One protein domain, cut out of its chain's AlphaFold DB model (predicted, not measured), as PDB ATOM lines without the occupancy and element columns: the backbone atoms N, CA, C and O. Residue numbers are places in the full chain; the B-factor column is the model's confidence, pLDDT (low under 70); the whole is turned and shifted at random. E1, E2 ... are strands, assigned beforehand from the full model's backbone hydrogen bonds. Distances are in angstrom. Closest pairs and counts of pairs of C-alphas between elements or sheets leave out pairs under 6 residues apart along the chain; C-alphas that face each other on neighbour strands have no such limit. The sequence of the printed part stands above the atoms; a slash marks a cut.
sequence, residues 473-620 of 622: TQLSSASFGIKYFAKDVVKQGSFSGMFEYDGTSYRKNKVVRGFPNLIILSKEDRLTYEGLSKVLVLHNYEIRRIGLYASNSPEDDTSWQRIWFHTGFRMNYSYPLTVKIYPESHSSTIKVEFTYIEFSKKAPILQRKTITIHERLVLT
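What this domain is: This is residues 473 to 620 of the 622 residues of an uncharacterized protein of Parasitella parasitica (UniProt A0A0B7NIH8). Two strongly twisted sheets make a sandwich, partly face to face with their strands nearly in line: a larger one, E3 E2 E5 E8 E9 E10, and a smaller one, E4 E1 E6 E7. The chain changes between them five times before the long meander E8 E9 E10, and the short strand E11, which follows it, pairs with the first printed residues, 473 to 474. The printed part has 148 residues, no named helix and eleven named strands, E1 to E11 in order, and is all strand in class. Both sheets are antiparallel, in the orders just given. The whole is compact, with a radius of gyration of the C-alphas of 15.6 A, and spans 48 by 35 by 30 A.

Where its parts are: E1, residues 479 to 487, begins at C-alpha 479, (12.579, -46.993, 45.018), and is 25.8 A long. E2 is residues 497 to 501, E3 506 to 508 and E4 517 to 521. E5, residues 532 to 539, is 23.1 A long; E6, 542 to 551, is 25.6 A long and bends by 56 degrees at residue 545. E7 is residues 561 to 567 and E8 577 to 584, 21.8 A long. E9, residues 589 to 599, measures 30.8 A and E10, 604 to 614, 32.2 A. E11, residues 617 to 619, ends at C-alpha 619, (27.188, -58.266, 45.975).

How they stand to each other: In the larger sheet, with edge strands E3 and E10, E2 and E3 form a hairpin, with N 507 and O 500 2.8 A apart. E2 and E5 have N 499 and O 537 at 2.8 A, and E5 and E8 have N 534 and O 579 at 2.8 A. E8, E9 and E10 are a meander, each strand the antiparallel neighbour of the one before, with N 580 and O 593 at 2.8 A and N 594 and O 609 at 2.7 A. In the smaller sheet, E4 and E1 have N 518 and O 482 at 2.9 A, E1 and E6 have N 483 and O 547 at 2.8 A, and E6 and E7, a hairpin, have N 548 and O 564 at 2.9 A. These pairs are within hydrogen-bond range. The facing parts of the sandwich, two sheets face to face, are 9.7 A centre to centre, with best planes 17 degrees apart and strands at 11 degrees. Between the sheets, the closest C-alphas of E4 and E5, those of Ile 520 and Lys 534, are 7.6 A apart; those of E7 and E10, Trp 564 and Ile 611, are 7.7 A apart. E10 runs on into E11 at 77 degrees. E11 pairs with no named strand, but its residues 617 to 618 pair antiparallel with residues 473 to 474.

The domain as a whole: The C-alphas farthest apart, those of Gln 492 and His 586, are 50.6 A apart. The printed part has no cut and no long link. Its mean pLDDT is 73.4; 49 residues are under 70, among them 486 to 496, 509 to 517 and 614 to 620.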
ATOM      1  N   THR A 473      22.582 -56.845  44.610       61.00
ATOM      2  CA  THR A 473      21.411 -56.375  45.355       61.00
ATOM      3  C   THR A 473      21.540 -54.895  45.620       61.00
ATOM      4  O   THR A 473      22.619 -54.421  45.978       61.00
ATOM      5  N   GLN A 474      20.436 -54.170  45.505       61.78
ATOM      6  CA  GLN A 474      20.398 -52.783  45.936       61.78
ATOM      7  C   GLN A 474      20.497 -52.688  47.466       61.78
ATOM      8  O   GLN A 474      19.843 -53.441  48.186       61.78
ATOM      9  N   LEU A 475      21.320 -51.757  47.961       56.91
ATOM     10  CA  LEU A 475      21.480 -51.466  49.389       56.91
ATOM     11  C   LEU A 475      20.649 -50.252  49.826       56.91
ATOM     12  O   LEU A 475      20.319 -50.163  51.009       56.91
ATOM     13  N   SER A 476      20.334 -49.286  48.944       57.66
ATOM     14  CA  SER A 476      19.577 -48.116  49.404       57.66
ATOM     15  C   SER A 476      18.121 -48.407  49.725       57.66
ATOM     16  O   SER A 476      17.484 -49.354  49.265       57.66
ATOM     17  N   SER A 477      17.593 -47.470  50.506       58.47
ATOM     18  CA  SER A 477      16.195 -47.323  50.849       58.47
ATOM     19  C   SER A 477      15.317 -46.735  49.742       58.47
ATOM     20  O   SER A 477      14.131 -46.529  49.996       58.47
ATOM     21  N   ALA A 478      15.855 -46.419  48.560       70.50
ATOM     22  CA  ALA A 478      15.123 -45.683  47.536       70.50
ATOM     23  C   ALA A 478      14.522 -46.616  46.475       70.50
ATOM     24  O   ALA A 478      15.205 -47.437  45.873       70.50
ATOM     25  N   SER A 479      13.231 -46.452  46.208       82.75
ATOM     26  CA  SER A 479      12.579 -46.993  45.018       82.75
ATOM     27  C   SER A 479      12.714 -45.997  43.871       82.75
ATOM     28  O   SER A 479      12.525 -44.791  44.055       82.75
ATOM     29  N   PHE A 480      12.991 -46.498  42.672       84.62
ATOM     30  CA  PHE A 480      13.048 -45.704  41.455       84.62
ATOM     31  C   PHE A 480      11.783 -45.893  40.644       84.62
ATOM     32  O   PHE A 480      11.319 -47.011  40.401       84.62
ATOM     33  N   GLY A 481      11.237 -44.779  40.179       86.31
ATOM     34  CA  GLY A 481      10.009 -44.772  39.420       86.31
ATOM     35  C   GLY A 481      10.015 -43.764  38.291       86.31
ATOM     36  O   GLY A 481      10.693 -42.740  38.328       86.31
ATOM     37  N   ILE A 482       9.238 -44.068  37.263       85.69
ATOM     38  CA  ILE A 482       9.022 -43.192  36.122       85.69
ATOM     39  C   ILE A 482       7.697 -42.476  36.310       85.69
ATOM     40  O   ILE A 482       6.676 -43.131  36.523       85.69
ATOM     41  N   LYS A 483       7.704 -41.148  36.162       83.38
ATOM     42  CA  LYS A 483       6.486 -40.344  36.040       83.38
ATOM     43  C   LYS A 483       6.298 -39.877  34.608       83.38
ATOM     44  O   LYS A 483       7.230 -39.393  33.961       83.38
ATOM     45  N   TYR A 484       5.064 -39.979  34.136       78.75
ATOM     46  CA  TYR A 484       4.673 -39.538  32.804       78.75
ATOM     47  C   TYR A 484       3.827 -38.280  32.889       78.75
ATOM     48  O   TYR A 484       2.884 -38.206  33.669       78.75
ATOM     49  N   PHE A 485       4.116 -37.319  32.018       74.81
ATOM     50  CA  PHE A 485       3.332 -36.103  31.857       74.81
ATOM     51  C   PHE A 485       2.667 -36.153  30.487       74.81
ATOM     52  O   PHE A 485       3.252 -35.780  29.461       74.81
ATOM     53  N   ALA A 486       1.449 -36.680  30.469       69.62
ATOM     54  CA  ALA A 486       0.616 -36.720  29.280       69.62
ATOM     55  C   ALA A 486      -0.282 -35.481  29.208       69.62
ATOM     56  O   ALA A 486      -0.680 -34.923  30.229       69.62
ATOM     57  N   LYS A 487      -0.618 -35.048  27.991       65.25
ATOM     58  CA  LYS A 487      -1.757 -34.144  27.806       65.25
ATOM     59  C   LYS A 487      -3.003 -35.013  27.695       65.25
ATOM     60  O   LYS A 487      -3.013 -35.927  26.872       65.25
ATOM     61  N   ASP A 488      -4.021 -34.739  28.505       59.38
ATOM     62  CA  ASP A 488      -5.283 -35.473  28.434       59.38
ATOM     63  C   ASP A 488      -5.869 -35.372  27.023       59.38
ATOM     64  O   ASP A 488      -6.303 -34.308  26.574       59.38
ATOM     65  N   VAL A 489      -5.882 -36.498  26.311       53.12
ATOM     66  CA  VAL A 489      -6.689 -36.671  25.107       53.12
ATOM     67  C   VAL A 489      -7.960 -37.365  25.568       53.12
ATOM     68  O   VAL A 489      -8.104 -38.580  25.461       53.12
ATOM     69  N   VAL A 490      -8.877 -36.597  26.159       49.41
ATOM     70  CA  VAL A 490     -10.197 -37.107  26.540       49.41
ATOM     71  C   VAL A 490     -10.984 -37.390  25.259       49.41
ATOM     72  O   VAL A 490     -11.752 -36.558  24.785       49.41
ATOM     73  N   LYS A 491     -10.798 -38.570  24.667       52.31
ATOM     74  CA  LYS A 491     -11.847 -39.173  23.844       52.31
ATOM     75  C   LYS A 491     -12.734 -39.968  24.795       52.31
ATOM     76  O   LYS A 491     -12.329 -41.002  25.320       52.31
ATOM     77  N   GLN A 492     -13.925 -39.436  25.078       45.28
ATOM     78  CA  GLN A 492     -14.941 -40.135  25.865       45.28
ATOM     79  C   GLN A 492     -15.160 -41.543  25.284       45.28
ATOM     80  O   GLN A 492     -15.475 -41.682  24.106       45.28
ATOM     81  N   GLY A 493     -14.965 -42.578  26.109       50.12
ATOM     82  CA  GLY A 493     -15.275 -43.973  25.770       50.12
ATOM     83  C   GLY A 493     -14.091 -44.891  25.438       50.12
ATOM     84  O   GLY A 493     -14.299 -46.097  25.352       50.12
ATOM     85  N   SER A 494     -12.857 -44.389  25.296       55.69
ATOM     86  CA  SER A 494     -11.686 -45.252  25.067       55.69
ATOM     87  C   SER A 494     -10.983 -45.636  26.371       55.69
ATOM     88  O   SER A 494     -10.745 -44.790  27.230       55.69
ATOM     89  N   PHE A 495     -10.617 -46.911  26.511       54.25
ATOM     90  CA  PHE A 495      -9.854 -47.413  27.651       54.25
ATOM     91  C   PHE A 495      -8.431 -46.846  27.606       54.25
ATOM     92  O   PHE A 495      -7.628 -47.220  26.755       54.25
ATOM     93  N   SER A 496      -8.125 -45.916  28.501       60.84
ATOM     94  CA  SER A 496      -6.789 -45.337  28.624       60.84
ATOM     95  C   SER A 496      -5.998 -46.118  29.676       60.84
ATOM     96  O   SER A 496      -6.500 -46.387  30.772       60.84
ATOM     97  N   GLY A 497      -4.779 -46.542  29.343       70.75
ATOM     98  CA  GLY A 497      -3.963 -47.341  30.255       70.75
ATOM     99  C   GLY A 497      -2.539 -47.570  29.768       70.75
ATOM    100  O   GLY A 497      -2.258 -47.510  28.570       70.75
ATOM    101  N   MET A 498      -1.655 -47.831  30.729       76.69
ATOM    102  CA  MET A 498      -0.292 -48.296  30.501       76.69
ATOM    103  C   MET A 498      -0.251 -49.819  30.622       76.69
ATOM    104  O   MET A 498      -0.837 -50.401  31.539       76.69
ATOM    105  N   PHE A 499       0.444 -50.447  29.688       80.88
ATOM    106  CA  PHE A 499       0.619 -51.884  29.601       80.88
ATOM    107  C   PHE A 499       2.105 -52.203  29.648       80.88
ATOM    108  O   PHE A 499       2.910 -51.521  29.014       80.88
ATOM    109  N   GLU A 500       2.446 -53.243  30.393       84.94
ATOM    110  CA  GLU A 500       3.789 -53.806  30.433       84.94
ATOM    111  C   GLU A 500       3.793 -55.092  29.609       84.94
ATOM    112  O   GLU A 500       2.878 -55.912  29.721       84.94
ATOM    113  N   TYR A 501       4.781 -55.229  28.732       83.00
ATOM    114  CA  TYR A 501       4.968 -56.412  27.908       83.00
ATOM    115  C   TYR A 501       5.953 -57.357  28.585       83.00
ATOM    116  O   TYR A 501       7.108 -56.996  28.799       83.00
ATOM    117  N   ASP A 502       5.489 -58.565  28.900       79.94
ATOM    118  CA  ASP A 502       6.283 -59.601  29.577       79.94
ATOM    119  C   ASP A 502       7.016 -60.545  28.602       79.94
ATOM    120  O   ASP A 502       7.506 -61.596  29.003       79.94
ATOM    121  N   GLY A 503       7.059 -60.201  27.309       78.38
ATOM    122  CA  GLY A 503       7.600 -61.053  26.245       78.38
ATOM    123  C   GLY A 503       6.560 -61.960  25.579       78.38
ATOM    124  O   GLY A 503       6.774 -62.416  24.460       78.38
ATOM    125  N   THR A 504       5.405 -62.184  26.210       80.12
ATOM    126  CA  THR A 504       4.335 -63.042  25.661       80.12
ATOM    127  C   THR A 504       2.990 -62.333  25.570       80.12
ATOM    128  O   THR A 504       2.201 -62.600  24.665       80.12
ATOM    129  N   SER A 505       2.726 -61.392  26.476       80.81
ATOM    130  CA  SER A 505       1.449 -60.707  26.600       80.81
ATOM    131  C   SER A 505       1.619 -59.285  27.132       80.81
ATOM    132  O   SER A 505       2.585 -58.957  27.819       80.81
ATOM    133  N   TYR A 506       0.651 -58.425  26.814       78.81
ATOM    134  CA  TYR A 506       0.539 -57.105  27.426       78.81
ATOM    135  C   TYR A 506      -0.323 -57.211  28.681       78.81
ATOM    136  O   TYR A 506      -1.546 -57.358  28.595       78.81
ATOM    137  N   ARG A 507       0.298 -57.103  29.855       78.81
ATOM    138  CA  ARG A 507      -0.428 -57.049  31.123       78.81
ATOM    139  C   ARG A 507      -0.783 -55.608  31.432       78.81
ATOM    140  O   ARG A 507       0.071 -54.720  31.453       78.81
ATOM    141  N   LYS A 508      -2.072 -55.359  31.672       71.31
ATOM    142  CA  LYS A 508      -2.525 -54.052  32.143       71.31
ATOM    143  C   LYS A 508      -1.925 -53.814  33.526       71.31
ATOM    144  O   LYS A 508      -2.239 -54.554  34.459       71.31
ATOM    145  N   ASN A 509      -1.106 -52.778  33.665       66.12
ATOM    146  CA  ASN A 509      -0.623 -52.386  34.981       66.12
ATOM    147  C   ASN A 509      -1.807 -51.794  35.778       66.12
ATOM    148  O   ASN A 509      -2.679 -51.144  35.182       66.12
ATOM    149  N   LYS A 510      -1.928 -52.101  37.082       55.03
ATOM    150  CA  LYS A 510      -3.114 -51.731  37.889       55.03
ATOM    151  C   LYS A 510      -3.415 -50.241  37.697       55.03
ATOM    152  O   LYS A 510      -2.522 -49.407  37.732       55.03
ATOM    153  N   VAL A 511      -4.686 -49.939  37.434       47.31
ATOM    154  CA  VAL A 511      -5.197 -48.610  37.071       47.31
ATOM    155  C   VAL A 511      -4.721 -47.549  38.066       47.31
ATOM    156  O   VAL A 511      -5.296 -47.429  39.142       47.31
ATOM    157  N   VAL A 512      -3.720 -46.752  37.687       48.84
ATOM    158  CA  VAL A 512      -3.355 -45.535  38.416       48.84
ATOM    159  C   VAL A 512      -4.236 -44.413  37.869       48.84
ATOM    160  O   VAL A 512      -4.043 -43.932  36.752       48.84
ATOM    161  N   ARG A 513      -5.300 -44.070  38.602       42.41
ATOM    162  CA  ARG A 513      -6.036 -42.821  38.365       42.41
ATOM    163  C   ARG A 513      -5.179 -41.690  38.933       42.41
ATOM    164  O   ARG A 513      -4.929 -41.686  40.130       42.41
ATOM    165  N   GLY A 514      -4.765 -40.747  38.093       50.34
ATOM    166  CA  GLY A 514      -3.790 -39.715  38.461       50.34
ATOM    167  C   GLY A 514      -2.390 -40.102  37.985       50.34
ATOM    168  O   GLY A 514      -2.052 -41.277  37.935       50.34
ATOM    169  N   PHE A 515      -1.632 -39.122  37.507       53.19
ATOM    170  CA  PHE A 515      -0.418 -39.283  36.700       53.19
ATOM    171  C   PHE A 515       0.553 -40.371  37.221       53.19
ATOM    172  O   PHE A 515       0.947 -40.320  38.384       53.19
ATOM    173  N   PRO A 516       0.934 -41.367  36.395       58.34
ATOM    174  CA  PRO A 516       1.385 -42.658  36.901       58.34
ATOM    175  C   PRO A 516       2.847 -42.626  37.337       58.34
ATOM    176  O   PRO A 516       3.731 -42.418  36.506       58.34
ATOM    177  N   ASN A 517       3.087 -42.907  38.618       66.75
ATOM    178  CA  ASN A 517       4.379 -43.378  39.103       66.75
ATOM    179  C   ASN A 517       4.465 -44.879  38.776       66.75
ATOM    180  O   ASN A 517       3.760 -45.685  39.381       66.75
ATOM    181  N   LEU A 518       5.289 -45.273  37.807       79.06
ATOM    182  CA  LEU A 518       5.650 -46.679  37.622       79.06
ATOM    183  C   LEU A 518       6.920 -46.956  38.403       79.06
ATOM    184  O   LEU A 518       7.965 -46.448  38.015       79.06
ATOM    185  N   ILE A 519       6.858 -47.800  39.428       83.00
ATOM    186  CA  ILE A 519       8.076 -48.294  40.070       83.00
ATOM    187  C   ILE A 519       8.788 -49.213  39.074       83.00
ATOM    188  O   ILE A 519       8.267 -50.249  38.643       83.00
ATOM    189  N   ILE A 520       9.970 -48.787  38.645       84.06
ATOM    190  CA  ILE A 520      10.821 -49.563  37.749       84.06
ATOM    191  C   ILE A 520      11.829 -50.395  38.529       84.06
ATOM    192  O   ILE A 520      12.158 -51.471  38.059       84.06
ATOM    193  N   LEU A 521      12.225 -49.952  39.721       83.25
ATOM    194  CA  LEU A 521      13.046 -50.708  40.657       83.25
ATOM    195  C   LEU A 521      12.581 -50.383  42.077       83.25
ATOM    196  O   LEU A 521      12.541 -49.212  42.457       83.25
ATOM    197  N   SER A 522      12.175 -51.390  42.834       82.00
ATOM    198  CA  SER A 522      11.728 -51.222  44.216       82.00
ATOM    199  C   SER A 522      12.924 -51.258  45.157       82.00
ATOM    200  O   SER A 522      13.955 -51.859  44.862       82.00
ATOM    201  N   LYS A 523      12.764 -50.636  46.326       77.81
ATOM    202  CA  LYS A 523      13.700 -50.802  47.439       77.81
ATOM    203  C   LYS A 523      13.937 -52.301  47.699       77.81
ATOM    204  O   LYS A 523      12.969 -53.049  47.789       77.81
ATOM    205  N   GLU A 524      15.205 -52.688  47.870       72.25
ATOM    206  CA  GLU A 524      15.664 -54.069  48.131       72.25
ATOM    207  C   GLU A 524      15.480 -55.072  46.972       72.25
ATOM    208  O   GLU A 524      15.751 -56.264  47.150       72.25
ATOM    209  N   ASP A 525      15.092 -54.624  45.771       75.38
ATOM    210  CA  ASP A 525      15.048 -55.507  44.601       75.38
ATOM    211  C   ASP A 525      16.456 -56.040  44.252       75.38
ATOM    212  O   ASP A 525      17.484 -55.357  44.372       75.38
ATOM    213  N   ARG A 526      16.505 -57.301  43.800       73.12
ATOM    214  CA  ARG A 526      17.723 -57.932  43.273       73.12
ATOM    215  C   ARG A 526      17.936 -57.494  41.824       73.12
ATOM    216  O   ARG A 526      17.019 -57.590  41.010       73.12
ATOM    217  N   LEU A 527      19.148 -57.055  41.497       73.06
ATOM    218  CA  LEU A 527      19.571 -56.723  40.137       73.06
ATOM    219  C   LEU A 527      20.592 -57.765  39.684       73.06
ATOM    220  O   LEU A 527      21.747 -57.754  40.112       73.06
ATOM    221  N   THR A 528      20.173 -58.662  38.797       72.75
ATOM    222  CA  THR A 528      21.103 -59.578  38.123       72.75
ATOM    223  C   THR A 528      22.089 -58.786  37.260       72.75
ATOM    224  O   THR A 528      21.848 -57.618  36.932       72.75
ATOM    225  N   TYR A 529      23.196 -59.409  36.845       65.88
ATOM    226  CA  TYR A 529      24.132 -58.777  35.901       65.88
ATOM    227  C   TYR A 529      23.460 -58.387  34.567       65.88
ATOM    228  O   TYR A 529      23.851 -57.408  33.934       65.88
ATOM    229  N   GLU A 530      22.423 -59.122  34.147       71.56
ATOM    230  CA  GLU A 530      21.613 -58.810  32.956       71.56
ATOM    231  C   GLU A 530      20.710 -57.592  33.153       71.56
ATOM    232  O   GLU A 530      20.122 -57.084  32.197       71.56
ATOM    233  N   GLY A 531      20.614 -57.112  34.392       78.38
ATOM    234  CA  GLY A 531      19.746 -56.027  34.775       78.38
ATOM    235  C   GLY A 531      18.267 -56.396  34.716       78.38
ATOM    236  O   GLY A 531      17.858 -57.546  34.573       78.38
ATOM    237  N   LEU A 532      17.436 -55.369  34.825       86.06
ATOM    238  CA  LEU A 532      15.994 -55.457  34.678       86.06
ATOM    239  C   LEU A 532      15.578 -54.749  33.392       86.06
ATOM    240  O   LEU A 532      15.946 -53.599  33.173       86.06
ATOM    241  N   SER A 533      14.764 -55.396  32.562       88.75
ATOM    242  CA  SER A 533      14.211 -54.788  31.349       88.75
ATOM    243  C   SER A 533      12.691 -54.752  31.420       88.75
ATOM    244  O   SER A 533      12.050 -55.790  31.561       88.75
ATOM    245  N   LYS A 534      12.105 -53.561  31.276       88.69
ATOM    246  CA  LYS A 534      10.658 -53.344  31.183       88.69
ATOM    247  C   LYS A 534      10.309 -52.736  29.831       88.69
ATOM    248  O   LYS A 534      10.886 -51.727  29.431       88.69
ATOM    249  N   VAL A 535       9.333 -53.320  29.141       88.44
ATOM    250  CA  VAL A 535       8.813 -52.799  27.868       88.44
ATOM    251  C   VAL A 535       7.406 -52.266  28.100       88.44
ATOM    252  O   VAL A 535       6.507 -52.997  28.507       88.44
ATOM    253  N   LEU A 536       7.218 -50.974  27.863       86.25
ATOM    254  CA  LEU A 536       6.031 -50.221  28.244       86.25
ATOM    255  C   LEU A 536       5.326 -49.664  27.015       86.25
ATOM    256  O   LEU A 536       5.935 -49.070  26.123       86.25
ATOM    257  N   VAL A 537       4.006 -49.810  26.999       82.62
ATOM    258  CA  VAL A 537       3.130 -49.292  25.950       82.62
ATOM    259  C   VAL A 537       2.006 -48.486  26.579       82.62
ATOM    260  O   VAL A 537       1.399 -48.900  27.562       82.62
ATOM    261  N   LEU A 538       1.693 -47.334  25.990       76.69
ATOM    262  CA  LEU A 538       0.510 -46.560  26.351       76.69
ATOM    263  C   LEU A 538      -0.539 -46.641  25.258       76.69
ATOM    264  O   LEU A 538      -0.245 -46.512  24.069       76.69
ATOM    265  N   HIS A 539      -1.786 -46.788  25.687       72.94
ATOM    266  CA  HIS A 539      -2.939 -46.676  24.814       72.94
ATOM    267  C   HIS A 539      -3.631 -45.325  25.032       72.94
ATOM    268  O   HIS A 539      -3.982 -44.981  26.161       72.94
ATOM    269  N   ASN A 540      -3.836 -44.576  23.943       67.19
ATOM    270  CA  ASN A 540      -4.581 -43.308  23.895       67.19
ATOM    271  C   ASN A 540      -3.989 -42.124  24.687       67.19
ATOM    272  O   ASN A 540      -4.717 -41.189  25.009       67.19
ATOM    273  N   TYR A 541      -2.675 -42.110  24.939       68.12
ATOM    274  CA  TYR A 541      -1.981 -40.951  25.513       68.12
ATOM    275  C   TYR A 541      -0.948 -40.372  24.548       68.12
ATOM    276  O   TYR A 541      -0.154 -41.101  23.959       68.12
ATOM    277  N   GLU A 542      -0.913 -39.044  24.441       68.25
ATOM    278  CA  GLU A 542       0.265 -38.335  23.947       68.25
ATOM    279  C   GLU A 542       1.108 -37.939  25.166       68.25
ATOM    280  O   GLU A 542       0.806 -36.955  25.855       68.25
ATOM    281  N   ILE A 543       2.141 -38.735  25.470       71.50
ATOM    282  CA  ILE A 543       3.147 -38.309  26.446       71.50
ATOM    283  C   ILE A 543       3.872 -37.107  25.858       71.50
ATOM    284  O   ILE A 543       4.315 -37.134  24.716       71.50
ATOM    285  N   ARG A 544       4.005 -36.048  26.650       70.19
ATOM    286  CA  ARG A 544       4.868 -34.922  26.295       70.19
ATOM    287  C   ARG A 544       6.216 -35.028  26.973       70.19
ATOM    288  O   ARG A 544       7.205 -34.551  26.416       70.19
ATOM    289  N   ARG A 545       6.232 -35.580  28.189       76.12
ATOM    290  CA  ARG A 545       7.413 -35.614  29.045       76.12
ATOM    291  C   ARG A 545       7.458 -36.875  29.904       76.12
ATOM    292  O   ARG A 545       6.418 -37.370  30.335       76.12
ATOM    293  N   ILE A 546       8.663 -37.348  30.169       83.50
ATOM    294  CA  ILE A 546       8.978 -38.452  31.076       83.50
ATOM    295  C   ILE A 546       9.986 -37.949  32.090       83.50
ATOM    296  O   ILE A 546      10.867 -37.167  31.739       83.50
ATOM    297  N   GLY A 547       9.857 -38.376  33.336       83.56
ATOM    298  CA  GLY A 547      10.899 -38.157  34.322       83.56
ATOM    299  C   GLY A 547      11.167 -39.408  35.131       83.56
ATOM    300  O   GLY A 547      10.261 -40.203  35.373       83.56
ATOM    301  N   LEU A 548      12.417 -39.556  35.538       85.19
ATOM    302  CA  LEU A 548      12.869 -40.566  36.479       85.19
ATOM    303  C   LEU A 548      12.950 -39.927  37.863       85.19
ATOM    304  O   LEU A 548      13.469 -38.817  38.003       85.19
ATOM    305  N   TYR A 549      12.432 -40.617  38.868       83.56
ATOM    306  CA  TYR A 549      12.330 -40.130  40.234       83.56
ATOM    307  C   TYR A 549      12.803 -41.200  41.225       83.56
ATOM    308  O   TYR A 549      12.600 -42.390  40.989       83.56
ATOM    309  N   ALA A 550      13.379 -40.765  42.343       83.50
ATOM    310  CA  ALA A 550      13.643 -41.590  43.522       83.50
ATOM    311  C   ALA A 550      12.638 -41.261  44.629       83.50
ATOM    312  O   ALA A 550      12.259 -40.102  44.796       83.50
ATOM    313  N   SER A 551      12.242 -42.261  45.414       80.44
ATOM    314  CA  SER A 551      11.474 -42.071  46.645       80.44
ATOM    315  C   SER A 551      11.885 -43.088  47.708       80.44
ATOM    316  O   SER A 551      12.027 -44.273  47.424       80.44
ATOM    317  N   ASN A 552      12.026 -42.628  48.953       74.44
ATOM    318  CA  ASN A 552      12.226 -43.500  50.117       74.44
ATOM    319  C   ASN A 552      10.909 -44.100  50.651       74.44
ATOM    320  O   ASN A 552      10.943 -45.003  51.483       74.44
ATOM    321  N   SER A 553       9.758 -43.590  50.199       76.00
ATOM    322  CA  SER A 553       8.416 -44.034  50.582       76.00
ATOM    323  C   SER A 553       7.493 -43.939  49.361       76.00
ATOM    324  O   SER A 553       6.848 -42.908  49.151       76.00
ATOM    325  N   PRO A 554       7.433 -44.980  48.510       64.38
ATOM    326  CA  PRO A 554       6.687 -44.923  47.250       64.38
ATOM    327  C   PRO A 554       5.175 -44.703  47.439       64.38
ATOM    328  O   PRO A 554       4.489 -44.370  46.474       64.38
ATOM    329  N   GLU A 555       4.671 -44.867  48.667       69.38
ATOM    330  CA  GLU A 555       3.283 -44.619  49.072       69.38
ATOM    331  C   GLU A 555       2.955 -43.124  49.253       69.38
ATOM    332  O   GLU A 555       1.787 -42.748  49.187       69.38
ATOM    333  N   ASP A 556       3.964 -42.262  49.437       71.81
ATOM    334  CA  ASP A 556       3.795 -40.813  49.596       71.81
ATOM    335  C   ASP A 556       4.214 -40.065  48.321       71.81
ATOM    336  O   ASP A 556       5.402 -39.937  48.004       71.81
ATOM    337  N   ASP A 557       3.233 -39.524  47.595       65.31
ATOM    338  CA  ASP A 557       3.440 -38.767  46.356       65.31
ATOM    339  C   ASP A 557       4.320 -37.516  46.530       65.31
ATOM    340  O   ASP A 557       4.948 -37.073  45.561       65.31
ATOM    341  N   THR A 558       4.425 -36.972  47.749       64.56
ATOM    342  CA  THR A 558       5.243 -35.784  48.044       64.56
ATOM    343  C   THR A 558       6.730 -36.097  48.229       64.56
ATOM    344  O   THR A 558       7.564 -35.198  48.141       64.56
ATOM    345  N   SER A 559       7.084 -37.374  48.403       70.94
ATOM    346  CA  SER A 559       8.451 -37.821  48.705       70.94
ATOM    347  C   SER A 559       9.325 -38.097  47.469       70.94
ATOM    348  O   SER A 559      10.474 -38.526  47.598       70.94
ATOM    349  N   TRP A 560       8.796 -37.873  46.262       75.31
ATOM    350  CA  TRP A 560       9.494 -38.182  45.016       75.31
ATOM    351  C   TRP A 560      10.438 -37.057  44.585       75.31
ATOM    352  O   TRP A 560      10.003 -35.974  44.189       75.31
ATOM    353  N   GLN A 561      11.735 -37.347  44.560       77.44
ATOM    354  CA  GLN A 561      12.773 -36.450  44.061       77.44
ATOM    355  C   GLN A 561      13.065 -36.740  42.590       77.44
ATOM    356  O   GLN A 561      13.292 -37.885  42.205       77.44
ATOM    357  N   ARG A 562      13.041 -35.702  41.748       79.69
ATOM    358  CA  ARG A 562      13.316 -35.823  40.310       79.69
ATOM    359  C   ARG A 562      14.815 -36.016  40.079       79.69
ATOM    360  O   ARG A 562      15.593 -35.151  40.457       79.69
ATOM    361  N   ILE A 563      15.181 -37.100  39.403       74.25
ATOM    362  CA  ILE A 563      16.559 -37.414  38.997       74.25
ATOM    363  C   ILE A 563      16.811 -36.939  37.569       74.25
ATOM    364  O   ILE A 563      17.836 -36.341  37.272       74.25
ATOM    365  N   TRP A 564      15.862 -37.198  36.671       81.56
ATOM    366  CA  TRP A 564      16.021 -36.897  35.252       81.56
ATOM    367  C   TRP A 564      14.689 -36.592  34.596       81.56
ATOM    368  O   TRP A 564      13.623 -36.957  35.100       81.56
ATOM    369  N   PHE A 565      14.759 -35.921  33.452       79.81
ATOM    370  CA  PHE A 565      13.600 -35.517  32.694       79.81
ATOM    371  C   PHE A 565      13.897 -35.423  31.201       79.81
ATOM    372  O   PHE A 565      14.968 -34.984  30.796       79.81
ATOM    373  N   HIS A 566      12.915 -35.771  30.374       80.56
ATOM    374  CA  HIS A 566      13.002 -35.614  28.932       80.56
ATOM    375  C   HIS A 566      11.651 -35.264  28.316       80.56
ATOM    376  O   HIS A 566      10.592 -35.652  28.814       80.56
ATOM    377  N   THR A 567      11.688 -34.519  27.212       76.44
ATOM    378  CA  THR A 567      10.507 -34.021  26.502       76.44
ATOM    379  C   THR A 567      10.571 -34.359  25.020       76.44
ATOM    380  O   THR A 567      11.659 -34.370  24.464       76.44
ATOM    381  N   GLY A 568       9.417 -34.510  24.364       69.12
ATOM    382  CA  GLY A 568       9.349 -34.527  22.893       69.12
ATOM    383  C   GLY A 568       9.307 -35.904  22.223       69.12
ATOM    384  O   GLY A 568       9.497 -35.990  21.016       69.12
ATOM    385  N   PHE A 569       8.988 -36.974  22.951       73.25
ATOM    386  CA  PHE A 569       8.839 -38.320  22.384       73.25
ATOM    387  C   PHE A 569       7.371 -38.778  22.378       73.25
ATOM    388  O   PHE A 569       6.553 -38.269  23.141       73.25
ATOM    389  N   ARG A 570       7.017 -39.743  21.515       68.25
ATOM    390  CA  ARG A 570       5.684 -40.376  21.497       68.25
ATOM    391  C   ARG A 570       5.812 -41.861  21.802       68.25
ATOM    392  O   ARG A 570       6.745 -42.507  21.344       68.25
ATOM    393  N   MET A 571       4.834 -42.400  22.521       72.00
ATOM    394  CA  MET A 571       4.799 -43.805  22.928       72.00
ATOM    395  C   MET A 571       3.428 -44.393  22.601       72.00
ATOM    396  O   MET A 571       2.408 -43.830  23.001       72.00
ATOM    397  N   ASN A 572       3.389 -45.496  21.860       70.75
ATOM    398  CA  ASN A 572       2.162 -46.232  21.541       70.75
ATOM    399  C   ASN A 572       2.486 -47.705  21.219       70.75
ATOM    400  O   ASN A 572       3.630 -48.122  21.359       70.75
ATOM    401  N   TYR A 573       1.500 -48.502  20.792       68.50
ATOM    402  CA  TYR A 573       1.712 -49.923  20.460       68.50
ATOM    403  C   TYR A 573       2.749 -50.164  19.360       68.50
ATOM    404  O   TYR A 573       3.457 -51.162  19.404       68.50
ATOM    405  N   SER A 574       2.848 -49.264  18.385       75.44
ATOM    406  CA  SER A 574       3.843 -49.359  17.315       75.44
ATOM    407  C   SER A 574       5.236 -48.934  17.783       75.44
ATOM    408  O   SER A 574       6.221 -49.275  17.138       75.44
ATOM    409  N   TYR A 575       5.315 -48.191  18.889       80.12
ATOM    410  CA  TYR A 575       6.525 -47.537  19.378       80.12
ATOM    411  C   TYR A 575       6.605 -47.650  20.912       80.12
ATOM    412  O   TYR A 575       6.311 -46.675  21.620       80.12
ATOM    413  N   PRO A 576       6.927 -48.847  21.441       85.19
ATOM    414  CA  PRO A 576       7.057 -49.064  22.876       85.19
ATOM    415  C   PRO A 576       8.264 -48.307  23.445       85.19
ATOM    416  O   PRO A 576       9.276 -48.118  22.770       85.19
ATOM    417  N   LEU A 577       8.172 -47.919  24.716       87.31
ATOM    418  CA  LEU A 577       9.322 -47.480  25.500       87.31
ATOM    419  C   LEU A 577       9.953 -48.703  26.155       87.31
ATOM    420  O   LEU A 577       9.287 -49.416  26.899       87.31
ATOM    421  N   THR A 578      11.241 -48.914  25.927       89.81
ATOM    422  CA  THR A 578      12.012 -49.912  26.671       89.81
ATOM    423  C   THR A 578      12.847 -49.205  27.724       89.81
ATOM    424  O   THR A 578      13.580 -48.271  27.403       89.81
ATOM    425  N   VAL A 579      12.723 -49.643  28.971       90.06
ATOM    426  CA  VAL A 579      13.518 -49.175  30.103       90.06
ATOM    427  C   VAL A 579      14.364 -50.339  30.572       90.06
ATOM    428  O   VAL A 579      13.822 -51.371  30.959       90.06
ATOM    429  N   LYS A 580      15.678 -50.179  30.542       90.56
ATOM    430  CA  LYS A 580      16.620 -51.181  31.026       90.56
ATOM    431  C   LYS A 580      17.419 -50.615  32.185       90.56
ATOM    432  O   LYS A 580      17.827 -49.462  32.140       90.56
ATOM    433  N   ILE A 581      17.615 -51.404  33.227       86.94
ATOM    434  CA  ILE A 581      18.259 -50.999  34.472       86.94
ATOM    435  C   ILE A 581      19.386 -51.979  34.730       86.94
ATOM    436  O   ILE A 581      19.116 -53.142  34.997       86.94
ATOM    437  N   TYR A 582      20.625 -51.521  34.666       83.25
ATOM    438  CA  TYR A 582      21.802 -52.363  34.833       83.25
ATOM    439  C   TYR A 582      22.616 -51.899  36.040       83.25
ATOM    440  O   TYR A 582      22.793 -50.689  36.213       83.25
ATOM    441  N   PRO A 583      23.127 -52.813  36.875       74.25
ATOM    442  CA  PRO A 583      24.101 -52.450  37.893       74.25
ATOM    443  C   PRO A 583      25.440 -52.067  37.238       74.25
ATOM    444  O   PRO A 583      25.962 -52.777  36.386       74.25
ATOM    445  N   GLU A 584      26.018 -50.948  37.664       69.31
ATOM    446  CA  GLU A 584      27.382 -50.507  37.352       69.31
ATOM    447  C   GLU A 584      28.192 -50.549  38.659       69.31
ATOM    448  O   GLU A 584      28.397 -49.573  39.386       69.31
ATOM    449  N   SER A 585      28.603 -51.761  38.996       57.16
ATOM    450  CA  SER A 585      29.249 -52.150  40.250       57.16
ATOM    451  C   SER A 585      30.513 -51.357  40.597       57.16
ATOM    452  O   SER A 585      30.687 -50.976  41.754       57.16
ATOM    453  N   HIS A 586      31.382 -51.063  39.624       53.69
ATOM    454  CA  HIS A 586      32.620 -50.302  39.854       53.69
ATOM    455  C   HIS A 586      32.401 -48.897  40.393       53.69
ATOM    456  O   HIS A 586      33.236 -48.370  41.126       53.69
ATOM    457  N   SER A 587      31.293 -48.283  40.005       55.41
ATOM    458  CA  SER A 587      30.951 -46.915  40.358       55.41
ATOM    459  C   SER A 587      29.954 -46.844  41.505       55.41
ATOM    460  O   SER A 587      29.664 -45.738  41.958       55.41
ATOM    461  N   SER A 588      29.470 -47.992  42.010       62.94
ATOM    462  CA  SER A 588      28.285 -48.040  42.875       62.94
ATOM    463  C   SER A 588      27.178 -47.200  42.246       62.94
ATOM    464  O   SER A 588      26.742 -46.184  42.796       62.94
ATOM    465  N   THR A 589      26.829 -47.556  41.012       68.19
ATOM    466  CA  THR A 589      25.774 -46.889  40.264       68.19
ATOM    467  C   THR A 589      24.808 -47.890  39.655       68.19
ATOM    468  O   THR A 589      25.098 -49.072  39.501       68.19
ATOM    469  N   ILE A 590      23.634 -47.395  39.297       76.88
ATOM    470  CA  ILE A 590      22.655 -48.061  38.457       76.88
ATOM    471  C   ILE A 590      22.541 -47.253  37.171       76.88
ATOM    472  O   ILE A 590      22.229 -46.062  37.198       76.88
ATOM    473  N   LYS A 591      22.752 -47.909  36.035       85.00
ATOM    474  CA  LYS A 591      22.505 -47.341  34.717       85.00
ATOM    475  C   LYS A 591      21.068 -47.609  34.307       85.00
ATOM    476  O   LYS A 591      20.677 -48.758  34.132       85.00
ATOM    477  N   VAL A 592      20.294 -46.553  34.099       87.12
ATOM    478  CA  VAL A 592      18.946 -46.620  33.536       87.12
ATOM    479  C   VAL A 592      18.982 -46.143  32.091       87.12
ATOM    480  O   VAL A 592      19.301 -44.995  31.793       87.12
ATOM    481  N   GLU A 593      18.642 -47.036  31.179       91.38
ATOM    482  CA  GLU A 593      18.573 -46.803  29.749       91.38
ATOM    483  C   GLU A 593      17.124 -46.737  29.275       91.38
ATOM    484  O   GLU A 593      16.334 -47.644  29.509       91.38
ATOM    485  N   PHE A 594      16.802 -45.685  28.534       89.62
ATOM    486  CA  PHE A 594      15.531 -45.464  27.868       89.62
ATOM    487  C   PHE A 594      15.746 -45.594  26.364       89.62
ATOM    488  O   PHE A 594      16.518 -44.839  25.772       89.62
ATOM    489  N   THR A 595      15.028 -46.520  25.738       89.62
ATOM    490  CA  THR A 595      14.966 -46.666  24.283       89.62
ATOM    491  C   THR A 595      13.548 -46.364  23.815       89.62
ATOM    492  O   THR A 595      12.600 -47.026  24.241       89.62
ATOM    493  N   TYR A 596      13.389 -45.348  22.969       87.44
ATOM    494  CA  TYR A 596      12.092 -44.869  22.482       87.44
ATOM    495  C   TYR A 596      12.218 -44.293  21.073       87.44
ATOM    496  O   TYR A 596      13.319 -44.076  20.578       87.44
ATOM    497  N   ILE A 597      11.089 -44.015  20.422       82.88
ATOM    498  CA  ILE A 597      11.075 -43.394  19.096       82.88
ATOM    499  C   ILE A 597      10.678 -41.925  19.202       82.88
ATOM    500  O   ILE A 597       9.625 -41.563  19.736       82.88
ATOM    501  N   GLU A 598      11.547 -41.069  18.681       81.38
ATOM    502  CA  GLU A 598      11.340 -39.632  18.595       81.38
ATOM    503  C   GLU A 598      10.804 -39.267  17.209       81.38
ATOM    504  O   GLU A 598      11.346 -39.667  16.176       81.38
ATOM    505  N   PHE A 599       9.718 -38.496  17.177       71.44
ATOM    506  CA  PHE A 599       9.107 -38.053  15.929       71.44
ATOM    507  C   PHE A 599       9.672 -36.699  15.529       71.44
ATOM    508  O   PHE A 599       9.198 -35.655  15.976       71.44
ATOM    509  N   SER A 600      10.661 -36.718  14.638       74.62
ATOM    510  CA  SER A 600      11.090 -35.506  13.947       74.62
ATOM    511  C   SER A 600      10.116 -35.163  12.811       74.62
ATOM    512  O   SER A 600       9.367 -36.013  12.329       74.62
ATOM    513  N   LYS A 601      10.167 -33.922  12.305       75.25
ATOM    514  CA  LYS A 601       9.387 -33.506  11.121       75.25
ATOM    515  C   LYS A 601       9.683 -34.339   9.859       75.25
ATOM    516  O   LYS A 601       8.926 -34.237   8.902       75.25
ATOM    517  N   LYS A 602      10.789 -35.095   9.829       77.19
ATOM    518  CA  LYS A 602      11.269 -35.825   8.645       77.19
ATOM    519  C   LYS A 602      10.999 -37.331   8.719       77.19
ATOM    520  O   LYS A 602      10.583 -37.903   7.721       77.19
ATOM    521  N   ALA A 603      11.234 -37.957   9.873       80.88
ATOM    522  CA  ALA A 603      11.044 -39.395  10.096       80.88
ATOM    523  C   ALA A 603      11.070 -39.746  11.601       80.88
ATOM    524  O   ALA A 603      11.648 -38.980  12.387       80.88
ATOM    525  N   PRO A 604      10.476 -40.886  12.012       80.19
ATOM    526  CA  PRO A 604      10.711 -41.472  13.330       80.19
ATOM    527  C   PRO A 604      12.169 -41.936  13.454       80.19
ATOM    528  O   PRO A 604      12.679 -42.622  12.570       80.19
ATOM    529  N   ILE A 605      12.834 -41.568  14.548       84.88
ATOM    530  CA  ILE A 605      14.221 -41.950  14.844       84.88
ATOM    531  C   ILE A 605      14.228 -42.721  16.163       84.88
ATOM    532  O   ILE A 605      13.633 -42.272  17.144       84.88
ATOM    533  N   LEU A 606      14.885 -43.881  16.193       86.75
ATOM    534  CA  LEU A 606      15.128 -44.612  17.432       86.75
ATOM    535  C   LEU A 606      16.168 -43.851  18.259       86.75
ATOM    536  O   LEU A 606      17.301 -43.668  17.821       86.75
ATOM    537  N   GLN A 607      15.776 -43.417  19.448       87.25
ATOM    538  CA  GLN A 607      16.633 -42.736  20.404       87.25
ATOM    539  C   GLN A 607      16.981 -43.667  21.559       87.25
ATOM    540  O   GLN A 607      16.142 -44.431  22.044       87.25
ATOM    541  N   ARG A 608      18.219 -43.538  22.035       88.88
ATOM    542  CA  ARG A 608      18.729 -44.194  23.239       88.88
ATOM    543  C   ARG A 608      19.248 -43.116  24.185       88.88
ATOM    544  O   ARG A 608      20.080 -42.296  23.799       88.88
ATOM    545  N   LYS A 609      18.742 -43.095  25.416       84.62
ATOM    546  CA  LYS A 609      19.191 -42.195  26.487       84.62
ATOM    547  C   LYS A 609      19.584 -43.016  27.699       84.62
ATOM    548  O   LYS A 609      18.827 -43.879  28.117       84.62
ATOM    549  N   THR A 610      20.742 -42.735  28.268       83.12
ATOM    550  CA  THR A 610      21.271 -43.429  29.445       83.12
ATOM    551  C   THR A 610      21.485 -42.440  30.570       83.12
ATOM    552  O   THR A 610      21.967 -41.336  30.336       83.12
ATOM    553  N   ILE A 611      21.125 -42.851  31.777       80.62
ATOM    554  CA  ILE A 611      21.262 -42.085  33.010       80.62
ATOM    555  C   ILE A 611      21.982 -42.980  33.999       80.62
ATOM    556  O   ILE A 611      21.603 -44.137  34.160       80.62
ATOM    557  N   THR A 612      22.968 -42.442  34.695       75.25
ATOM    558  CA  THR A 612      23.676 -43.162  35.747       75.25
ATOM    559  C   THR A 612      23.270 -42.581  37.097       75.25
ATOM    560  O   THR A 612      23.425 -41.387  37.341       75.25
ATOM    561  N   ILE A 613      22.714 -43.417  37.972       71.12
ATOM    562  CA  ILE A 613      22.292 -43.059  39.330       71.12
ATOM    563  C   ILE A 613      23.306 -43.627  40.309       71.12
ATOM    564  O   ILE A 613      23.592 -44.814  40.241       71.12
ATOM    565  N   HIS A 614      23.812 -42.839  41.252       65.38
ATOM    566  CA  HIS A 614      24.624 -43.391  42.337       65.38
ATOM    567  C   HIS A 614      23.774 -44.122  43.354       65.38
ATOM    568  O   HIS A 614      22.862 -43.554  43.948       65.38
ATOM    569  N   GLU A 615      24.114 -45.382  43.558       63.34
ATOM    570  CA  GLU A 615      23.352 -46.305  44.361       63.34
ATOM    571  C   GLU A 615      24.306 -47.344  44.948       63.34
ATOM    572  O   GLU A 615      25.120 -47.938  44.237       63.34
ATOM    573  N   ARG A 616      24.251 -47.560  46.264       62.88
ATOM    574  CA  ARG A 616      25.113 -48.568  46.886       62.88
ATOM    575  C   ARG A 616      24.586 -49.936  46.472       62.88
ATOM    576  O   ARG A 616      23.453 -50.286  46.780       62.88
ATOM    577  N   LEU A 617      25.419 -50.714  45.795       59.59
ATOM    578  CA  LEU A 617      25.113 -52.091  45.432       59.59
ATOM    579  C   LEU A 617      25.902 -53.032  46.343       59.59
ATOM    580  O   LEU A 617      27.103 -52.849  46.547       59.59
ATOM    581  N   VAL A 618      25.225 -54.035  46.899       61.81
ATOM    582  CA  VAL A 618      25.852 -55.157  47.609       61.81
ATOM    583  C   VAL A 618      25.907 -56.327  46.666       61.81
ATOM    584  O   VAL A 618      24.886 -56.704  46.100       61.81
ATOM    585  N   LEU A 619      27.075 -56.942  46.560       57.62
ATOM    586  CA  LEU A 619      27.188 -58.266  45.975       57.62
ATOM    587  C   LEU A 619      26.423 -59.252  46.870       57.62
ATOM    588  O   LEU A 619      26.826 -59.491  48.011       57.62
ATOM    589  N   THR A 620      25.300 -59.782  46.389       55.50
ATOM    590  CA  THR A 620      24.572 -60.813  47.131       55.50
ATOM    591  C   THR A 620      25.226 -62.156  46.884       55.50
ATOM    592  O   THR A 620      25.561 -62.497  45.755       55.50
TER     593      THR A 620